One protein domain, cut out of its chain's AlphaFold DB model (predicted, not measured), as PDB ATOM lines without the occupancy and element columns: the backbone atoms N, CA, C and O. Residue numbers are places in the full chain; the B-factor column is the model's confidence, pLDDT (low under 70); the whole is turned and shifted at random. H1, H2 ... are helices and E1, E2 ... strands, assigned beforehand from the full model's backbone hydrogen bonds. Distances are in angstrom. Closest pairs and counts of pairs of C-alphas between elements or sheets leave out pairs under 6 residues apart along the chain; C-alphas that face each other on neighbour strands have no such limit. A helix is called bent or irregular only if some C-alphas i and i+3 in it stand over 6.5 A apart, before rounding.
ATOM      1  N   GLU A  29     201.895 203.166  96.278       91.62
ATOM      2  CA  GLU A  29     201.455 202.778  94.932       91.62
ATOM      3  C   GLU A  29     200.872 201.360  94.889       91.62
ATOM      4  O   GLU A  29     199.865 201.120  94.222       91.62
ATOM      5  N   GLU A  30     201.467 200.406  95.611       90.56
ATOM      6  CA  GLU A  30     200.923 199.049  95.721       90.56
ATOM      7  C   GLU A  30     199.571 199.043  96.441       90.56
ATOM      8  O   GLU A  30     198.652 198.344  96.010       90.56
ATOM      9  N   ALA A  31     199.422 199.843  97.503       89.94
ATOM     10  CA  ALA A  31     198.160 199.982  98.225       89.94
ATOM     11  C   ALA A  31     197.058 200.613  97.357       89.94
ATOM     12  O   ALA A  31     195.917 200.145  97.401       89.94
ATOM     13  N   GLN A  32     197.395 201.624  96.547       91.69
ATOM     14  CA  GLN A  32     196.484 202.241  95.574       91.69
ATOM     15  C   GLN A  32     196.091 201.262  94.467       91.69
ATOM     16  O   GLN A  32     194.906 201.080  94.196       91.69
ATOM     17  N   ARG A  33     197.067 200.574  93.861       91.06
ATOM     18  CA  ARG A  33     196.819 199.561  92.822       91.06
ATOM     19  C   ARG A  33     195.889 198.466  93.333       91.06
ATOM     20  O   ARG A  33     194.993 198.026  92.618       91.06
ATOM     21  N   LYS A  34     196.087 198.053  94.583       89.06
ATOM     22  CA  LYS A  34     195.230 197.072  95.239       89.06
ATOM     23  C   LYS A  34     193.826 197.602  95.492       89.06
ATOM     24  O   LYS A  34     192.879 196.884  95.204       89.06
ATOM     25  N   LEU A  35     193.688 198.841  95.971       90.69
ATOM     26  CA  LEU A  35     192.376 199.459  96.162       90.69
ATOM     27  C   LEU A  35     191.599 199.522  94.845       90.69
ATOM     28  O   LEU A  35     190.454 199.093  94.821       90.69
ATOM     29  N   LYS A  36     192.232 199.973  93.755       90.44
ATOM     30  CA  LYS A  36     191.614 200.000  92.419       90.44
ATOM     31  C   LYS A  36     191.098 198.622  92.016       90.44
ATOM     32  O   LYS A  36     189.916 198.478  91.745       90.44
ATOM     33  N   LYS A  37     191.941 197.594  92.142       89.50
ATOM     34  CA  LYS A  37     191.531 196.210  91.890       89.50
ATOM     35  C   LYS A  37     190.338 195.781  92.763       89.50
ATOM     36  O   LYS A  37     189.408 195.160  92.264       89.50
ATOM     37  N   CYS A  38     190.336 196.122  94.056       87.56
ATOM     38  CA  CYS A  38     189.212 195.811  94.946       87.56
ATOM     39  C   CYS A  38     187.928 196.567  94.553       87.56
ATOM     40  O   CYS A  38     186.839 196.019  94.702       87.56
ATOM     41  N   LEU A  39     188.039 197.811  94.075       88.56
ATOM     42  CA  LEU A  39     186.908 198.591  93.571       88.56
ATOM     43  C   LEU A  39     186.322 197.964  92.300       88.56
ATOM     44  O   LEU A  39     185.102 197.879  92.193       88.56
ATOM     45  N   ASP A  40     187.168 197.464  91.398       86.31
ATOM     46  CA  ASP A  40     186.732 196.791  90.170       86.31
ATOM     47  C   ASP A  40     186.009 195.464  90.469       86.31
ATOM     48  O   ASP A  40     184.945 195.182  89.919       86.31
ATOM     49  N   GLU A  41     186.569 194.642  91.362       85.19
ATOM     50  CA  GLU A  41     186.095 193.269  91.603       85.19
ATOM     51  C   GLU A  41     185.008 193.177  92.692       85.19
ATOM     52  O   GLU A  41     184.179 192.262  92.683       85.19
ATOM     53  N   HIS A  42     185.010 194.098  93.661       82.56
ATOM     54  CA  HIS A  42     184.287 193.935  94.927       82.56
ATOM     55  C   HIS A  42     183.662 195.224  95.479       82.56
ATOM     56  O   HIS A  42     183.439 195.305  96.687       82.56
ATOM     57  N   PHE A  43     183.347 196.215  94.637       85.06
ATOM     58  CA  PHE A  43     182.814 197.519  95.063       85.06
ATOM     59  C   PHE A  43     181.781 197.441  96.204       85.06
ATOM     60  O   PHE A  43     181.971 198.051  97.253       85.06
ATOM     61  N   HIS A  44     180.738 196.614  96.057       80.94
ATOM     62  CA  HIS A  44     179.665 196.478  97.053       80.94
ATOM     63  C   HIS A  44     180.136 196.044  98.452       80.94
ATOM     64  O   HIS A  44     179.448 196.312  99.433       80.94
ATOM     65  N   LEU A  45     181.283 195.366  98.557       73.81
ATOM     66  CA  LEU A  45     181.861 194.932  99.831       73.81
ATOM     67  C   LEU A  45     182.762 195.997 100.466       73.81
ATOM     68  O   LEU A  45     182.925 195.996 101.681       73.81
ATOM     69  N   VAL A  46     183.368 196.867  99.655       76.69
ATOM     70  CA  VAL A  46     184.372 197.856 100.096       76.69
ATOM     71  C   VAL A  46     183.731 199.221 100.379       76.69
ATOM     72  O   VAL A  46     184.253 200.017 101.161       76.69
ATOM     73  N   ASP A  47     182.569 199.484  99.783       82.81
ATOM     74  CA  ASP A  47     181.936 200.799  99.839       82.81
ATOM     75  C   ASP A  47     181.273 201.136 101.179       82.81
ATOM     76  O   ASP A  47     181.080 202.304 101.512       82.81
ATOM     77  N   THR A  48     180.975 200.124 101.994       84.19
ATOM     78  CA  THR A  48     180.401 200.355 103.322       84.19
ATOM     79  C   THR A  48     181.490 200.831 104.276       84.19
ATOM     80  O   THR A  48     182.371 200.060 104.657       84.19
ATOM     81  N   ALA A  49     181.417 202.099 104.681       86.31
ATOM     82  CA  ALA A  49     182.293 202.624 105.714       86.31
ATOM     83  C   ALA A  49     182.029 201.929 107.059       86.31
ATOM     84  O   ALA A  49     180.884 201.683 107.449       86.31
ATOM     85  N   VAL A  50     183.104 201.640 107.781       85.81
ATOM     86  CA  VAL A  50     183.105 200.929 109.055       85.81
ATOM     87  C   VAL A  50     183.601 201.872 110.150       85.81
ATOM     88  O   VAL A  50     184.590 202.577 109.972       85.81
ATOM     89  N   THR A  51     182.912 201.881 111.290       83.06
ATOM     90  CA  THR A  51     183.269 202.675 112.484       83.06
ATOM     91  C   THR A  51     183.744 201.825 113.654       83.06
ATOM     92  O   THR A  51     184.333 202.344 114.599       83.06
ATOM     93  N   THR A  52     183.498 200.514 113.612       81.38
ATOM     94  CA  THR A  52     183.899 199.570 114.659       81.38
ATOM     95  C   THR A  52     184.737 198.453 114.065       81.38
ATOM     96  O   THR A  52     184.381 197.887 113.035       81.38
ATOM     97  N   ASP A  53     185.852 198.129 114.723       77.44
ATOM     98  CA  ASP A  53     186.724 197.041 114.285       77.44
ATOM     99  C   ASP A  53     185.901 195.745 114.187       77.44
ATOM    100  O   ASP A  53     185.332 195.300 115.193       77.44
ATOM    101  N   PRO A  54     185.803 195.117 113.002       73.62
ATOM    102  CA  PRO A  54     185.046 193.886 112.879       73.62
ATOM    103  C   PRO A  54     185.695 192.795 113.741       73.62
ATOM    104  O   PRO A  54     186.915 192.745 113.883       73.62
ATOM    105  N   LEU A  55     184.889 191.893 114.317       73.75
ATOM    106  CA  LEU A  55     185.346 190.918 115.326       73.75
ATOM    107  C   LEU A  55     186.587 190.111 114.906       73.75
ATOM    108  O   LEU A  55     187.430 189.788 115.740       73.75
ATOM    109  N   TRP A  56     186.722 189.807 113.614       71.38
ATOM    110  CA  TRP A  56     187.872 189.082 113.074       71.38
ATOM    111  C   TRP A  56     189.163 189.917 113.073       71.38
ATOM    112  O   TRP A  56     190.235 189.358 113.275       71.38
ATOM    113  N   LEU A  57     189.072 191.243 112.931       70.38
ATOM    114  CA  LEU A  57     190.215 192.153 113.043       70.38
ATOM    115  C   LEU A  57     190.717 192.228 114.496       70.38
ATOM    116  O   LEU A  57     191.908 192.397 114.741       70.38
ATOM    117  N   VAL A  58     189.810 192.054 115.463       66.12
ATOM    118  CA  VAL A  58     190.107 192.086 116.906       66.12
ATOM    119  C   VAL A  58     190.706 190.765 117.417       66.12
ATOM    120  O   VAL A  58     191.442 190.772 118.412       66.12
ATOM    121  N   ALA A  59     190.386 189.643 116.764       63.47
ATOM    122  CA  ALA A  59     190.766 188.296 117.192       63.47
ATOM    123  C   ALA A  59     192.232 187.932 116.888       63.47
ATOM    124  O   ALA A  59     192.818 187.136 117.622       63.47
ATOM    125  N   ASP A  60     192.836 188.524 115.854       58.09
ATOM    126  CA  ASP A  60     194.231 188.263 115.490       58.09
ATOM    127  C   ASP A  60     195.232 189.073 116.343       58.09
ATOM    128  O   ASP A  60     194.929 190.145 116.865       58.09
ATOM    129  N   SER A  61     196.429 188.501 116.537       56.72
ATOM    130  CA  SER A  61     197.477 188.872 117.516       56.72
ATOM    131  C   SER A  61     197.694 190.378 117.798       56.72
ATOM    132  O   SER A  61     197.497 191.230 116.937       56.72
ATOM    133  N   GLN A  62     198.225 190.721 118.982       62.12
ATOM    134  CA  GLN A  62     198.597 192.102 119.370       62.12
ATOM    135  C   GLN A  62     199.387 192.878 118.295       62.12
ATOM    136  O   GLN A  62     199.195 194.080 118.147       62.12
ATOM    137  N   VAL A  63     200.217 192.193 117.503       56.97
ATOM    138  CA  VAL A  63     201.004 192.792 116.410       56.97
ATOM    139  C   VAL A  63     200.115 193.323 115.274       56.97
ATOM    140  O   VAL A  63     200.452 194.327 114.642       56.97
ATOM    141  N   TYR A  64     198.964 192.693 115.028       60.12
ATOM    142  CA  TYR A  64     197.958 193.197 114.092       60.12
ATOM    143  C   TYR A  64     197.195 194.393 114.666       60.12
ATOM    144  O   TYR A  64     196.915 195.327 113.924       60.12
ATOM    145  N   LYS A  65     196.946 194.436 115.979       63.22
ATOM    146  CA  LYS A  65     196.192 195.533 116.614       63.22
ATOM    147  C   LYS A  65     196.856 196.902 116.461       63.22
ATOM    148  O   LYS A  65     196.155 197.893 116.290       63.22
ATOM    149  N   GLU A  66     198.187 196.970 116.483       63.56
ATOM    150  CA  GLU A  66     198.910 198.245 116.362       63.56
ATOM    151  C   GLU A  66     199.123 198.680 114.905       63.56
ATOM    152  O   GLU A  66     199.021 199.863 114.590       63.56
ATOM    153  N   ARG A  67     199.392 197.738 113.988       60.53
ATOM    154  CA  ARG A  67     199.734 198.056 112.587       60.53
ATOM    155  C   ARG A  67     198.559 198.011 111.617       60.53
ATOM    156  O   ARG A  67     198.631 198.672 110.584       60.53
ATOM    157  N   ALA A  68     197.497 197.262 111.918       62.34
ATOM    158  CA  ALA A  68     196.320 197.191 111.054       62.34
ATOM    159  C   ALA A  68     195.479 198.470 111.106       62.34
ATOM    160  O   ALA A  68     194.608 198.635 110.272       62.34
ATOM    161  N   ARG A  69     195.751 199.393 112.034       75.44
ATOM    162  CA  ARG A  69     194.970 200.622 112.223       75.44
ATOM    163  C   ARG A  69     195.447 201.814 111.407       75.44
ATOM    164  O   ARG A  69     194.917 202.897 111.593       75.44
ATOM    165  N   LEU A  70     196.448 201.662 110.545       86.69
ATOM    166  CA  LEU A  70     196.909 202.753 109.686       86.69
ATOM    167  C   LEU A  70     196.304 202.617 108.294       86.69
ATOM    168  O   LEU A  70     196.287 201.526 107.725       86.69
ATOM    169  N   CYS A  71     195.887 203.741 107.713       90.69
ATOM    170  CA  CYS A  71     195.517 203.801 106.307       90.69
ATOM    171  C   CYS A  71     196.675 203.275 105.446       90.69
ATOM    172  O   CYS A  71     197.812 203.734 105.563       90.69
ATOM    173  N   ALA A  72     196.402 202.336 104.547       90.88
ATOM    174  CA  ALA A  72     197.405 201.692 103.713       90.88
ATOM    175  C   ALA A  72     198.095 202.666 102.741       90.88
ATOM    176  O   ALA A  72     199.221 202.406 102.323       90.88
ATOM    177  N   ILE A  73     197.441 203.789 102.416       91.94
ATOM    178  CA  ILE A  73     197.933 204.808 101.480       91.94
ATOM    179  C   ILE A  73     198.697 205.910 102.228       91.94
ATOM    180  O   ILE A  73     199.901 206.059 102.025       91.94
ATOM    181  N   CYS A  74     198.026 206.671 103.103       92.88
ATOM    182  CA  CYS A  74     198.630 207.833 103.772       92.88
ATOM    183  C   CYS A  74     199.292 207.522 105.119       92.88
ATOM    184  O   CYS A  74     199.903 208.409 105.706       92.88
ATOM    185  N   ARG A  75     199.158 206.290 105.629       91.12
ATOM    186  CA  ARG A  75     199.687 205.851 106.934       91.12
ATOM    187  C   ARG A  75     199.146 206.614 108.149       91.12
ATOM    188  O   ARG A  75     199.627 206.389 109.253       91.12
ATOM    189  N   VAL A  76     198.121 207.448 107.975       88.56
ATOM    190  CA  VAL A  76     197.375 208.081 109.072       88.56
ATOM    191  C   VAL A  76     196.389 207.067 109.647       88.56
ATOM    192  O   VAL A  76     195.740 206.343 108.889       88.56
ATOM    193  N   ALA A  77     196.288 206.990 110.973       85.38
ATOM    194  CA  ALA A  77     195.269 206.179 111.627       85.38
ATOM    195  C   ALA A  77     193.891 206.828 111.416       85.38
ATOM    196  O   ALA A  77     193.711 207.953 111.875       85.38
ATOM    197  N   PRO A  78     192.924 206.174 110.744       73.00
ATOM    198  CA  PRO A  78     191.558 206.685 110.714       73.00
ATOM    199  C   PRO A  78     190.865 206.477 112.070       73.00
ATOM    200  O   PRO A  78     189.954 207.205 112.438       73.00
ATOM    201  N   VAL A  79     191.318 205.504 112.862       64.06
ATOM    202  CA  VAL A  79     190.750 205.228 114.181       64.06
ATOM    203  C   VAL A  79     191.379 206.168 115.205       64.06
ATOM    204  O   VAL A  79     192.604 206.194 115.347       64.06
ATOM    205  N   GLY A  80     190.546 206.893 115.955       59.28
ATOM    206  CA  GLY A  80     190.975 207.588 117.163       59.28
ATOM    207  C   GLY A  80     191.675 206.589 118.080       59.28
ATOM    208  O   GLY A  80     191.062 205.651 118.579       59.28
ATOM    209  N   ALA A  81     192.987 206.735 118.258       49.81
ATOM    210  CA  ALA A  81     193.774 205.844 119.112       49.81
ATOM    211  C   ALA A  81     193.367 205.944 120.599       49.81
ATOM    212  O   ALA A  81     193.744 205.095 121.409       49.81
ATOM    213  N   GLU A  82     192.587 206.967 120.951       62.25
ATOM    214  CA  GLU A  82     192.004 207.175 122.269       62.25
ATOM    215  C   GLU A  82     190.768 206.286 122.448       62.25
ATOM    216  O   GLU A  82     189.848 206.313 121.634       62.25
ATOM    217  N   LYS A  83     190.736 205.513 123.540       60.47
ATOM    218  CA  LYS A  83     189.679 204.530 123.849       60.47
ATOM    219  C   LYS A  83     188.260 205.115 123.935       60.47
ATOM    220  O   LYS A  83     187.312 204.336 123.918       60.47
ATOM    221  N   ASP A  84     188.126 206.439 123.982       63.22
ATOM    222  CA  ASP A  84     186.881 207.131 124.319       63.22
ATOM    223  C   ASP A  84     186.314 207.998 123.181       63.22
ATOM    224  O   ASP A  84     185.251 208.595 123.347       63.22
ATOM    225  N   LYS A  85     186.975 208.071 122.013       64.56
ATOM    226  CA  LYS A  85     186.444 208.793 120.844       64.56
ATOM    227  C   LYS A  85     186.044 207.811 119.745       64.56
ATOM    228  O   LYS A  85     186.865 206.967 119.378       64.56
ATOM    229  N   PRO A  86     184.819 207.904 119.192       66.56
ATOM    230  CA  PRO A  86     184.465 207.131 118.009       66.56
ATOM    231  C   PRO A  86     185.477 207.452 116.903       66.56
ATOM    232  O   PRO A  86     185.754 208.619 116.627       66.56
ATOM    233  N   GLY A  87     186.090 206.415 116.330       76.06
ATOM    234  CA  GLY A  87     187.064 206.589 115.259       76.06
ATOM    235  C   GLY A  87     186.428 207.216 114.022       76.06
ATOM    236  O   GLY A  87     185.212 207.111 113.824       76.06
ATOM    237  N   GLU A  88     187.248 207.846 113.177       84.25
ATOM    238  CA  GLU A  88     186.761 208.249 111.866       84.25
ATOM    239  C   GLU A  88     186.378 206.994 111.067       84.25
ATOM    240  O   GLU A  88     187.051 205.958 111.153       84.25
ATOM    241  N   PRO A  89     185.302 207.077 110.274       88.69
ATOM    242  CA  PRO A  89     184.894 206.019 109.372       88.69
ATOM    243  C   PRO A  89     186.035 205.674 108.410       88.69
ATOM    244  O   PRO A  89     186.734 206.545 107.869       88.69
ATOM    245  N   TYR A  90     186.209 204.379 108.178       90.50
ATOM    246  CA  TYR A  90     187.213 203.852 107.264       90.50
ATOM    247  C   TYR A  90     186.644 202.751 106.379       90.50
ATOM    248  O   TYR A  90     185.617 202.148 106.673       90.50
ATOM    249  N   HIS A  91     187.342 202.472 105.287       90.50
ATOM    250  CA  HIS A  91     187.000 201.425 104.335       90.50
ATOM    251  C   HIS A  91     187.999 200.281 104.450       90.50
ATOM    252  O   HIS A  91     189.180 200.496 104.729       90.50
ATOM    253  N   ILE A  92     187.539 199.058 104.218       87.88
ATOM    254  CA  ILE A  92     188.367 197.852 104.263       87.88
ATOM    255  C   ILE A  92     188.254 197.106 102.944       87.88
ATOM    256  O   ILE A  92     187.151 196.885 102.446       87.88
ATOM    257  N   CYS A  93     189.385 196.690 102.365       78.81
ATOM    258  CA  CYS A  93     189.318 195.763 101.238       78.81
ATOM    259  C   CYS A  93     189.026 194.349 101.769       78.81
ATOM    260  O   CYS A  93     189.914 193.676 102.285       78.81
ATOM    261  N   GLY A  94     187.770 193.910 101.644       65.44
ATOM    262  CA  GLY A  94     187.335 192.544 101.953       65.44
ATOM    263  C   GLY A  94     186.180 192.486 102.954       65.44
ATOM    264  O   GLY A  94     186.296 192.933 104.092       65.44
ATOM    265  N   GLY A  95     185.062 191.892 102.529       57.41
ATOM    266  CA  GLY A  95     183.973 191.492 103.421       57.41
ATOM    267  C   GLY A  95     184.294 190.183 104.149       57.41
ATOM    268  O   GLY A  95     185.170 189.420 103.741       57.41
ATOM    269  N   PHE A  96     183.567 189.892 105.231       53.09
ATOM    270  CA  PHE A  96     183.669 188.605 105.923       53.09
ATOM    271  C   PHE A  96     183.438 187.456 104.929       53.09
ATOM    272  O   PHE A  96     182.423 187.441 104.230       53.09
ATOM    273  N   ARG A  97     184.352 186.475 104.879       52.62
ATOM    274  CA  ARG A  97     184.136 185.218 104.148       52.62
ATOM    275  C   ARG A  97     182.955 184.475 104.778       52.62
ATOM    276  O   ARG A  97     183.140 183.628 105.647       52.62
ATOM    277  N   SER A  98     181.735 184.742 104.316       53.53
ATOM    278  CA  SER A  98     180.757 183.657 104.277       53.53
ATOM    279  C   SER A  98     181.292 182.652 103.254       53.53
ATOM    280  O   SER A  98     181.821 183.052 102.218       53.53
ATOM    281  N   SER A  99     181.259 181.361 103.567       53.00
ATOM    282  CA  SER A  99     181.987 180.279 102.883       53.00
ATOM    283  C   SER A  99     181.666 180.062 101.389       53.00
ATOM    284  O   SER A  99     182.051 179.034 100.843       53.00
ATOM    285  N   ALA A 100     180.950 180.977 100.735       55.28
ATOM    286  CA  ALA A 100     180.428 180.837  99.380       55.28
ATOM    287  C   ALA A 100     180.736 182.016  98.433       55.28
ATOM    288  O   ALA A 100     180.385 181.922  97.262       55.28
ATOM    289  N   VAL A 101     181.366 183.109  98.891       55.72
ATOM    290  CA  VAL A 101     181.669 184.273  98.032       55.72
ATOM    291  C   VAL A 101     183.153 184.616  98.130       55.72
ATOM    292  O   VAL A 101     183.684 184.737  99.237       55.72
ATOM    293  N   ASP A 102     183.810 184.762  96.978       55.38
ATOM    294  CA  ASP A 102     185.212 185.163  96.829       55.38
ATOM    295  C   ASP A 102     185.431 186.587  97.365       55.38
ATOM    296  O   ASP A 102     185.485 187.559  96.621       55.38
ATOM    297  N   ALA A 103     185.515 186.741  98.685       58.31
ATOM    298  CA  ALA A 103     185.978 187.975  99.299       58.31
ATOM    299  C   ALA A 103     187.498 188.095  99.109       58.31
ATOM    300  O   ALA A 103     188.238 187.129  99.349       58.31
ATOM    301  N   CYS A 104     187.967 189.286  98.721       67.25
ATOM    302  CA  CYS A 104     189.391 189.602  98.675       67.25
ATOM    303  C   CYS A 104     190.050 189.231 100.014       67.25
ATOM    304  O   CYS A 104     189.608 189.651 101.082       67.25
ATOM    305  N   CYS A 105     191.099 188.407  99.960       60.12
ATOM    306  CA  CYS A 105     191.729 187.787 101.131       60.12
ATOM    307  C   CYS A 105     192.581 188.760 101.964       60.12
ATOM    308  O   CYS A 105     193.274 188.344 102.888       60.12
ATOM    309  N   ASP A 106     192.557 190.046 101.629       70.12
ATOM    310  CA  ASP A 106     193.493 191.050 102.109       70.12
ATOM    311  C   ASP A 106     192.827 192.072 103.023       70.12
ATOM    312  O   ASP A 106     193.015 193.284 102.907       70.12
ATOM    313  N   ALA A 107     192.125 191.543 104.019       67.12
ATOM    314  CA  ALA A 107     191.420 192.292 105.053       67.12
ATOM    315  C   ALA A 107     192.348 193.168 105.937       67.12
ATOM    316  O   ALA A 107     191.912 193.842 106.865       67.12
ATOM    317  N   HIS A 108     193.653 193.161 105.654       73.44
ATOM    318  CA  HIS A 108     194.675 193.986 106.290       73.44
ATOM    319  C   HIS A 108     194.802 195.396 105.696       73.44
ATOM    320  O   HIS A 108     195.556 196.209 106.232       73.44
ATOM    321  N   PHE A 109     194.125 195.685 104.582       85.19
ATOM    322  CA  PHE A 109     194.152 197.005 103.961       85.19
ATOM    323  C   PHE A 109     192.978 197.844 104.458       85.19
ATOM    324  O   PHE A 109     191.848 197.689 103.995       85.19
ATOM    325  N   ILE A 110     193.283 198.742 105.393       88.50
ATOM    326  CA  ILE A 110     192.387 199.811 105.829       88.50
ATOM    327  C   ILE A 110     192.675 201.061 105.002       88.50
ATOM    328  O   ILE A 110     193.832 201.400 104.763       88.50
ATOM    329  N   TYR A 111     191.640 201.778 104.591       91.12
ATOM    330  CA  TYR A 111     191.734 203.040 103.872       91.12
ATOM    331  C   TYR A 111     190.927 204.093 104.626       91.12
ATOM    332  O   TYR A 111     189.752 203.883 104.911       91.12
ATOM    333  N   CYS A 112     191.529 205.238 104.957       92.25
ATOM    334  CA  CYS A 112     190.742 206.356 105.475       92.25
ATOM    335  C   CYS A 112     189.774 206.863 104.395       92.25
ATOM    336  O   CYS A 112     190.063 206.741 103.199       92.25
ATOM    337  N   THR A 113     188.661 207.473 104.814       91.50
ATOM    338  CA  THR A 113     187.624 207.982 103.899       91.50
ATOM    339  C   THR A 113     188.208 208.887 102.808       91.50
ATOM    340  O   THR A 113     187.854 208.748 101.641       91.50
ATOM    341  N   SER A 114     189.186 209.743 103.134       92.44
ATOM    342  CA  SER A 114     189.789 210.640 102.139       92.44
ATOM    343  C   SER A 114     190.640 209.921 101.088       92.44
ATOM    344  O   SER A 114     190.546 210.224  99.900       92.44
TER     345      SER A 114
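What this domain is: This is residues 29 to 114 of the 739 residues of an uncharacterized protein of Chromera velia CCMP2878 (UniProt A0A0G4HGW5). A small two-stranded hairpin, E1 and E2, lies in the middle, with the kinked helix H1 on one side of it and two short helices, H2 and H3, meeting at a corner on the other. Long loops make much of the rest, and the two C-alphas farthest apart, Asp 84 and Ala 100, both lie in them. The printed part has 86 residues, with three named helices and two named strands in the order H1 H2 H3 E1 E2; the sheet, order E1 - E2, is antiparallel. The class is mostly helix, though under half of the residues are in named elements. The whole is compact, with a radius of gyration of the C-alphas of 12.6 A and spans of 35 by 29 by 22 A.

Where its parts are: H1, residues 29 to 46, begins at C-alpha 29 (201.455, 202.778, 94.932) and measures 18.5 A; it has a kink of 82 degrees near residue 40 and is irregular, with C-alphas 41 and 44 9.0 A apart. H2 is residues 55 to 59 and H3 residues 62 to 67, 9.1 A long. E1 is residues 90 to 92, and E2, residues 110 to 112, ends at C-alpha 112 (190.742, 206.356, 105.475).

How they stand to each other: E1 and E2 form a hairpin, with N 91 and O 111 within hydrogen-bond range at 2.8 A. The closest C-alphas of H1 and E1, Val 46 and Ile 92, are 5.8 A apart. H1 and E2 are near each other, with 6 pairs of C-alphas within 10 A. H2 and H3 only just touch, with 3 pairs of C-alphas within 8 A, and only at the corner by their link; the closest are Val 58 and Lys 65, 7.0 A. H1 is apart from H2 and H3. Every O i to N i+4 pair is within hydrogen-bond range in H2, against 12 of 14 in H1 and 1 of 2 in H3.

The domain as a whole: C-alphas 84 and 100 are 36.8 A apart. The printed part has no cut. The links H3 to E1, 22 residues, and E1 to E2, 17 residues, are long. Confidence is under 70 at residues 58 to 68, 79 to 86, 94 to 105 and 107.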